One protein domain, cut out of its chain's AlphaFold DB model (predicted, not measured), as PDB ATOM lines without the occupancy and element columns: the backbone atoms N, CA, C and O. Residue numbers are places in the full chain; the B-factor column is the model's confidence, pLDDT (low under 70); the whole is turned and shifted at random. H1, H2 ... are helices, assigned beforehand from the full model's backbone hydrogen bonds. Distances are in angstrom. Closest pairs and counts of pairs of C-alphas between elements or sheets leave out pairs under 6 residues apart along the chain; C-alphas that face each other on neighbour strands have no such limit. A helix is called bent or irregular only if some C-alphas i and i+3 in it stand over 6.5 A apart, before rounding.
ATOM      1  N   GLN A  76     150.889 111.860 150.910       85.31
ATOM      2  CA  GLN A  76     152.048 111.884 150.008       85.31
ATOM      3  C   GLN A  76     153.331 111.476 150.737       85.31
ATOM      4  O   GLN A  76     154.096 110.659 150.224       85.31
ATOM      5  N   LEU A  77     153.543 111.971 151.961       84.88
ATOM      6  CA  LEU A  77     154.680 111.555 152.791       84.88
ATOM      7  C   LEU A  77     154.604 110.069 153.161       84.88
ATOM      8  O   LEU A  77     155.614 109.373 153.081       84.88
ATOM      9  N   ALA A  78     153.415 109.561 153.498       84.62
ATOM     10  CA  ALA A  78     153.200 108.142 153.767       84.62
ATOM     11  C   ALA A  78     153.496 107.276 152.532       84.62
ATOM     12  O   ALA A  78     154.176 106.256 152.647       84.62
ATOM     13  N   ALA A  79     153.052 107.700 151.344       85.12
ATOM     14  CA  ALA A  79     153.328 106.998 150.094       85.12
ATOM     15  C   ALA A  79     154.828 106.985 149.752       85.12
ATOM     16  O   ALA A  79     155.358 105.941 149.365       85.12
ATOM     17  N   ILE A  80     155.534 108.107 149.939       84.88
ATOM     18  CA  ILE A  80     156.985 108.203 149.717       84.88
ATOM     19  C   ILE A  80     157.750 107.343 150.729       84.88
ATOM     20  O   ILE A  80     158.641 106.596 150.331       84.88
ATOM     21  N   ALA A  81     157.396 107.391 152.015       84.19
ATOM     22  CA  ALA A  81     158.044 106.595 153.060       84.19
ATOM     23  C   ALA A  81     157.847 105.085 152.843       84.19
ATOM     24  O   ALA A  81     158.800 104.302 152.936       84.19
ATOM     25  N   LEU A  82     156.623 104.678 152.492       83.56
ATOM     26  CA  LEU A  82     156.291 103.289 152.191       83.56
ATOM     27  C   LEU A  82     156.962 102.820 150.893       83.56
ATOM     28  O   LEU A  82     157.460 101.696 150.829       83.56
ATOM     29  N   GLY A  83     157.025 103.684 149.878       83.19
ATOM     30  CA  GLY A  83     157.697 103.417 148.607       83.19
ATOM     31  C   GLY A  83     159.213 103.303 148.753       83.19
ATOM     32  O   GLY A  83     159.802 102.373 148.210       83.19
ATOM     33  N   GLY A  84     159.830 104.194 149.533       82.06
ATOM     34  CA  GLY A  84     161.269 104.214 149.803       82.06
ATOM     35  C   GLY A  84     161.753 103.042 150.659       82.06
ATOM     36  O   GLY A  84     162.884 102.593 150.491       82.06
ATOM     37  N   SER A  85     160.892 102.497 151.523       79.56
ATOM     38  CA  SER A  85     161.204 101.321 152.355       79.56
ATOM     39  C   SER A  85     160.861  99.983 151.682       79.56
ATOM     40  O   SER A  85     161.181  98.919 152.212       79.56
ATOM     41  N   SER A  86     160.204 100.005 150.518       80.75
ATOM     42  CA  SER A  86     159.721  98.799 149.844       80.75
ATOM     43  C   SER A  86     160.650  98.338 148.727       80.75
ATOM     44  O   SER A  86     161.056  99.108 147.864       80.75
ATOM     45  N   LYS A  87     160.875  97.021 148.643       78.56
ATOM     46  CA  LYS A  87     161.617  96.393 147.530       78.56
ATOM     47  C   LYS A  87     160.902  96.520 146.172       78.56
ATOM     48  O   LYS A  87     161.519  96.314 145.130       78.56
ATOM     49  N   HIS A  88     159.611  96.865 146.177       83.38
ATOM     50  CA  HIS A  88     158.759  96.967 144.989       83.38
ATOM     51  C   HIS A  88     157.953  98.283 144.967       83.38
ATOM     52  O   HIS A  88     156.741  98.269 145.193       83.38
ATOM     53  N   PRO A  89     158.580  99.429 144.642       81.50
ATOM     54  CA  PRO A  89     157.928 100.746 144.664       81.50
ATOM     55  C   PRO A  89     156.727 100.856 143.708       81.50
ATOM     56  O   PRO A  89     155.754 101.542 144.006       81.50
ATOM     57  N   LYS A  90     156.738 100.115 142.589       84.62
ATOM     58  CA  LYS A  90     155.596 100.048 141.658       84.62
ATOM     59  C   LYS A  90     154.351  99.425 142.297       84.62
ATOM     60  O   LYS A  90     153.243  99.876 142.032       84.62
ATOM     61  N   ALA A  91     154.532  98.403 143.137       85.62
ATOM     62  CA  ALA A  91     153.428  97.755 143.840       85.62
ATOM     63  C   ALA A  91     152.855  98.669 144.931       85.62
ATOM     64  O   ALA A  91     151.639  98.735 145.085       85.62
ATOM     65  N   VAL A  92     153.714  99.426 145.625       86.88
ATOM     66  CA  VAL A  92     153.280 100.442 146.596       86.88
ATOM     67  C   VAL A  92     152.443 101.513 145.913       86.88
ATOM     68  O   VAL A  92     151.336 101.770 146.367       86.88
ATOM     69  N   PHE A  93     152.919 102.068 144.794       86.06
ATOM     70  CA  PHE A  93     152.175 103.068 144.027       86.06
ATOM     71  C   PHE A  93     150.775 102.568 143.646       86.06
ATOM     72  O   PHE A  93     149.775 103.227 143.938       86.06
ATOM     73  N   LEU A  94     150.696 101.375 143.049       90.94
ATOM     74  CA  LEU A  94     149.428 100.795 142.611       90.94
ATOM     75  C   LEU A  94     148.499 100.486 143.792       90.94
ATOM     76  O   LEU A  94     147.300 100.742 143.706       90.94
ATOM     77  N   GLY A  95     149.049  99.990 144.902       89.56
ATOM     78  CA  GLY A  95     148.305  99.731 146.132       89.56
ATOM     79  C   GLY A  95     147.743 101.007 146.754       89.56
ATOM     80  O   GLY A  95     146.559 101.055 147.073       89.56
ATOM     81  N   THR A  96     148.551 102.067 146.859       87.69
ATOM     82  CA  THR A  96     148.096 103.369 147.372       87.69
ATOM     83  C   THR A  96     147.043 104.004 146.467       87.69
ATOM     84  O   THR A  96     146.040 104.504 146.966       87.69
ATOM     85  N   ALA A  97     147.213 103.920 145.143       88.75
ATOM     86  CA  ALA A  97     146.241 104.434 144.183       88.75
ATOM     87  C   ALA A  97     144.908 103.673 144.264       88.75
ATOM     88  O   ALA A  97     143.845 104.287 144.325       88.75
ATOM     89  N   ALA A  98     144.954 102.339 144.325       92.75
ATOM     90  CA  ALA A  98     143.762 101.511 144.475       92.75
ATOM     91  C   ALA A  98     143.046 101.771 145.810       92.75
ATOM     92  O   ALA A  98     141.823 101.880 145.834       92.75
ATOM     93  N   ALA A  99     143.798 101.919 146.905       89.50
ATOM     94  CA  ALA A  99     143.241 102.245 148.214       89.50
ATOM     95  C   ALA A  99     142.530 103.609 148.213       89.50
ATOM     96  O   ALA A  99     141.404 103.703 148.695       89.50
ATOM     97  N   LEU A 100     143.142 104.639 147.618       88.44
ATOM     98  CA  LEU A 100     142.544 105.970 147.458       88.44
ATOM     99  C   LEU A 100     141.254 105.930 146.633       88.44
ATOM    100  O   LEU A 100     140.248 106.516 147.037       88.44
ATOM    101  N   LEU A 101     141.260 105.217 145.504       92.69
ATOM    102  CA  LEU A 101     140.075 105.062 144.660       92.69
ATOM    103  C   LEU A 101     138.942 104.351 145.404       92.69
ATOM    104  O   LEU A 101     137.808 104.821 145.380       92.69
ATOM    105  N   LEU A 102     139.248 103.252 146.098       95.19
ATOM    106  CA  LEU A 102     138.261 102.499 146.870       95.19
ATOM    107  C   LEU A 102     137.684 103.322 148.020       95.19
ATOM    108  O   LEU A 102     136.468 103.348 148.194       95.19
ATOM    109  N   ALA A 103     138.537 104.013 148.777       91.94
ATOM    110  CA  ALA A 103     138.104 104.881 149.866       91.94
ATOM    111  C   ALA A 103     137.205 106.016 149.356       91.94
ATOM    112  O   ALA A 103     136.157 106.276 149.943       91.94
ATOM    113  N   SER A 104     137.570 106.638 148.231       90.25
ATOM    114  CA  SER A 104     136.773 107.703 147.609       90.25
ATOM    115  C   SER A 104     135.426 107.180 147.120       90.25
ATOM    116  O   SER A 104     134.393 107.786 147.389       90.25
ATOM    117  N   PHE A 105     135.414 106.026 146.450       93.75
ATOM    118  CA  PHE A 105     134.190 105.396 145.964       93.75
ATOM    119  C   PHE A 105     133.231 105.054 147.110       93.75
ATOM    120  O   PHE A 105     132.066 105.445 147.070       93.75
ATOM    121  N   LEU A 106     133.723 104.393 148.166       93.25
ATOM    122  CA  LEU A 106     132.923 104.119 149.365       93.25
ATOM    123  C   LEU A 106     132.436 105.410 150.023       93.25
ATOM    124  O   LEU A 106     131.280 105.483 150.430       93.25
ATOM    125  N   GLY A 107     133.294 106.429 150.102       92.19
ATOM    126  CA  GLY A 107     132.950 107.737 150.647       92.19
ATOM    127  C   GLY A 107     131.796 108.399 149.900       92.19
ATOM    128  O   GLY A 107     130.880 108.908 150.539       92.19
ATOM    129  N   VAL A 108     131.790 108.340 148.565       90.81
ATOM    130  CA  VAL A 108     130.698 108.875 147.738       90.81
ATOM    131  C   VAL A 108     129.420 108.064 147.920       90.81
ATOM    132  O   VAL A 108     128.382 108.652 148.197       90.81
ATOM    133  N   VAL A 109     129.482 106.731 147.836       91.69
ATOM    134  CA  VAL A 109     128.295 105.864 147.973       91.69
ATOM    135  C   VAL A 109     127.638 106.037 149.345       91.69
ATOM    136  O   VAL A 109     126.422 106.210 149.450       91.69
ATOM    137  N   ILE A 110     128.441 106.025 150.412       91.06
ATOM    138  CA  ILE A 110     127.946 106.221 151.776       91.06
ATOM    139  C   ILE A 110     127.480 107.665 151.959       91.06
ATOM    140  O   ILE A 110     126.422 107.890 152.543       91.06
ATOM    141  N   GLY A 111     128.240 108.641 151.461       86.38
ATOM    142  CA  GLY A 111     127.933 110.064 151.576       86.38
ATOM    143  C   GLY A 111     126.621 110.442 150.893       86.38
ATOM    144  O   GLY A 111     125.805 111.138 151.493       86.38
ATOM    145  N   GLU A 112     126.375 109.927 149.688       85.12
ATOM    146  CA  GLU A 112     125.130 110.129 148.948       85.12
ATOM    147  C   GLU A 112     123.936 109.532 149.702       85.12
ATOM    148  O   GLU A 112     122.953 110.233 149.946       85.12
ATOM    149  N   GLY A 113     124.039 108.277 150.155       82.81
ATOM    150  CA  GLY A 113     122.974 107.636 150.933       82.81
ATOM    151  C   GLY A 113     122.694 108.363 152.252       82.81
ATOM    152  O   GLY A 113     121.548 108.597 152.620       82.81
ATOM    153  N   THR A 114     123.747 108.801 152.937       79.88
ATOM    154  CA  THR A 114     123.678 109.538 154.206       79.88
ATOM    155  C   THR A 114     123.050 110.923 154.014       79.88
ATOM    156  O   THR A 114     122.232 111.344 154.833       79.88
ATOM    157  N   SER A 115     123.356 111.614 152.910       77.88
ATOM    158  CA  SER A 115     122.822 112.948 152.602       77.88
ATOM    159  C   SER A 115     121.314 112.962 152.346       77.88
ATOM    160  O   SER A 115     120.691 114.009 152.501       77.88
ATOM    161  N   GLN A 116     120.720 111.835 151.947       78.81
ATOM    162  CA  GLN A 116     119.272 111.737 151.731       78.81
ATOM    163  C   GLN A 116     118.499 111.509 153.038       78.81
ATOM    164  O   GLN A 116     117.312 111.816 153.116       78.81
ATOM    165  N   ILE A 117     119.166 110.978 154.068       83.50
ATOM    166  CA  ILE A 117     118.532 110.545 155.322       83.50
ATOM    167  C   ILE A 117     118.767 111.567 156.443       83.50
ATOM    168  O   ILE A 117     117.915 111.746 157.314       83.50
ATOM    169  N   LEU A 118     119.924 112.239 156.449       83.50
ATOM    170  CA  LEU A 118     120.338 113.105 157.548       83.50
ATOM    171  C   LEU A 118     120.084 114.592 157.269       83.50
ATOM    172  O   LEU A 118     120.489 115.110 156.229       83.50
ATOM    173  N   PRO A 119     119.483 115.327 158.224       85.12
ATOM    174  CA  PRO A 119     119.312 116.765 158.097       85.12
ATOM    175  C   PRO A 119     120.670 117.476 158.149       85.12
ATOM    176  O   PRO A 119     121.494 117.220 159.029       85.12
ATOM    177  N   GLU A 120     120.870 118.443 157.252       86.12
ATOM    178  CA  GLU A 120     122.129 119.183 157.063       86.12
ATOM    179  C   GLU A 120     122.698 119.777 158.366       86.12
ATOM    180  O   GLU A 120     123.911 119.813 158.581       86.12
ATOM    181  N   ARG A 121     121.817 120.201 159.284       87.94
ATOM    182  CA  ARG A 121     122.205 120.733 160.601       87.94
ATOM    183  C   ARG A 121     122.985 119.719 161.435       87.94
ATOM    184  O   ARG A 121     123.940 120.105 162.102       87.94
ATOM    185  N   LEU A 122     122.594 118.445 161.394       88.56
ATOM    186  CA  LEU A 122     123.258 117.399 162.164       88.56
ATOM    187  C   LEU A 122     124.632 117.082 161.571       88.56
ATOM    188  O   LEU A 122     125.603 116.989 162.313       88.56
ATOM    189  N   VAL A 123     124.735 117.012 160.240       88.88
ATOM    190  CA  VAL A 123     126.010 116.793 159.537       88.88
ATOM    191  C   VAL A 123     127.011 117.901 159.876       88.88
ATOM    192  O   VAL A 123     128.144 117.617 160.262       88.88
ATOM    193  N   LYS A 124     126.575 119.167 159.828       90.81
ATOM    194  CA  LYS A 124     127.409 120.318 160.212       90.81
ATOM    195  C   LYS A 124     127.813 120.281 161.684       90.81
ATOM    196  O   LYS A 124     128.964 120.567 161.994       90.81
ATOM    197  N   ALA A 125     126.896 119.921 162.584       93.44
ATOM    198  CA  ALA A 125     127.195 119.819 164.009       93.44
ATOM    199  C   ALA A 125     128.237 118.726 164.297       93.44
ATOM    200  O   ALA A 125     129.202 118.975 165.015       93.44
ATOM    201  N   VAL A 126     128.086 117.543 163.693       91.75
ATOM    202  CA  VAL A 126     129.048 116.438 163.828       91.75
ATOM    203  C   VAL A 126     130.413 116.834 163.270       91.75
ATOM    204  O   VAL A 126     131.423 116.619 163.939       91.75
ATOM    205  N   ALA A 127     130.456 117.471 162.096       92.44
ATOM    206  CA  ALA A 127     131.699 117.981 161.525       92.44
ATOM    207  C   ALA A 127     132.369 119.008 162.452       92.44
ATOM    208  O   ALA A 127     133.556 118.884 162.742       92.44
ATOM    209  N   ALA A 128     131.614 119.980 162.977       93.06
ATOM    210  CA  ALA A 128     132.134 120.999 163.887       93.06
ATOM    211  C   ALA A 128     132.712 120.394 165.177       93.06
ATOM    212  O   ALA A 128     133.797 120.783 165.603       93.06
ATOM    213  N   VAL A 129     132.030 119.410 165.771       96.06
ATOM    214  CA  VAL A 129     132.536 118.689 166.949       96.06
ATOM    215  C   VAL A 129     133.789 117.887 166.601       96.06
ATOM    216  O   VAL A 129     134.770 117.956 167.335       96.06
ATOM    217  N   GLY A 130     133.793 117.167 165.477       93.69
ATOM    218  CA  GLY A 130     134.946 116.383 165.029       93.69
ATOM    219  C   GLY A 130     136.190 117.245 164.804       93.69
ATOM    220  O   GLY A 130     137.252 116.957 165.357       93.69
ATOM    221  N   PHE A 131     136.051 118.347 164.064       93.19
ATOM    222  CA  PHE A 131     137.135 119.308 163.865       93.19
ATOM    223  C   PHE A 131     137.550 119.993 165.169       93.19
ATOM    224  O   PHE A 131     138.742 120.174 165.396       93.19
ATOM    225  N   GLY A 132     136.602 120.317 166.054       94.69
ATOM    226  CA  GLY A 132     136.896 120.868 167.376       94.69
ATOM    227  C   GLY A 132     137.731 119.915 168.234       94.69
ATOM    228  O   GLY A 132     138.730 120.326 168.816       94.69
ATOM    229  N   LEU A 133     137.386 118.625 168.259       94.62
ATOM    230  CA  LEU A 133     138.153 117.599 168.971       94.62
ATOM    231  C   LEU A 133     139.563 117.436 168.396       94.62
ATOM    232  O   LEU A 133     140.521 117.338 169.162       94.62
ATOM    233  N   LEU A 134     139.706 117.431 167.066       89.88
ATOM    234  CA  LEU A 134     141.017 117.398 166.413       89.88
ATOM    235  C   LEU A 134     141.841 118.644 166.743       89.88
ATOM    236  O   LEU A 134     143.021 118.517 167.058       89.88
ATOM    237  N   ALA A 135     141.228 119.827 166.726       90.25
ATOM    238  CA  ALA A 135     141.889 121.074 167.087       90.25
ATOM    239  C   ALA A 135     142.367 121.054 168.543       90.25
ATOM    240  O   ALA A 135     143.520 121.378 168.803       90.25
ATOM    241  N   VAL A 136     141.531 120.597 169.483       93.88
ATOM    242  CA  VAL A 136     141.921 120.439 170.893       93.88
ATOM    243  C   VAL A 136     143.046 119.415 171.042       93.88
ATOM    244  O   VAL A 136     144.007 119.676 171.757       93.88
ATOM    245  N   ARG A 137     142.981 118.273 170.346       89.75
ATOM    246  CA  ARG A 137     144.045 117.253 170.372       89.75
ATOM    247  C   ARG A 137     145.366 117.734 169.783       89.75
ATOM    248  O   ARG A 137     146.406 117.303 170.254       89.75
ATOM    249  N   LEU A 138     145.327 118.584 168.760       88.12
ATOM    250  CA  LEU A 138     146.523 119.190 168.172       88.12
ATOM    251  C   LEU A 138     147.082 120.321 169.042       88.12
ATOM    252  O   LEU A 138     148.293 120.510 169.082       88.12
TER     253      LEU A 138
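What this domain is: This is residues 76 to 138 of the 146 residues of the protein "UPF0016 family membrane protein" of Leptolyngbya sp. BL0902 (UniProt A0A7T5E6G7). The model is a flat, open frame of three helices: the long helix H2 is its base, the short helix H1 folds back over the first residues of H2 as a hairpin, and H3 turns off at the other end of H2 to make a wide V with it. The space between H1 and H3 is empty, and most of H3 sticks out with residues 124 to 138 standing free. The printed part has 63 residues, with three named helices in the order H1, H2, H3 and no named strand; the class is all helix. The whole is extended, with a radius of gyration of the C-alphas of 17.0 A, and the C-alphas span 48 by 30 by 9 A.

How they stand to each other: H1, residues 76 to 84, touches H2, residues 89 to 117, with 7 pairs of C-alphas within 8 A. The closest C-alphas of the two are those of Gly 83 and Pro 89, 4.8 A apart. Their lines stand at a shallow tilt of 31 degrees and they run opposite ways, a helical hairpin. H2 touches H1 with residues 89 to 96 alone, and the centres of the two helices are 18.6 A apart. H2 and H3, residues 120 to 138, meet only through their link of 2 residues. H1 and H3 are apart. In H1 and H3 every O i to N i+4 pair is within hydrogen-bond range; in H2 it is 24 of 25.

Where its parts are: H1 begins at C-alpha 76, at (152.048, 111.884, 150.008), and measures 12.0 A from first to last C-alpha. H2, the longest helix with 29 residues, runs 42.0 A from C-alpha 89 at (157.928, 100.746, 144.664) to C-alpha 117 at (118.532, 110.545, 155.322). H3 has 19 residues and measures 26.8 A, ending at C-alpha 138, at (146.523, 119.190, 168.172). No helix is bent or irregular.

The domain as a whole: The two C-alphas farthest apart are those of Lys 87 and Arg 121, at 48.1 A, while the first and last printed C-alphas, of Gln 76 and Leu 138, are 20.3 A apart. The outline is flat. Residues 98 to 113 of H2 stand free, and so do residues 116 to 122, of which 120 to 122 belong to H3. The printed part has no cut. The links H1 to H2, with 4 residues between them, and H2 to H3 are both tight, and no link is long. The mean pLDDT of the printed part is 87.9, and no printed residue is under 70.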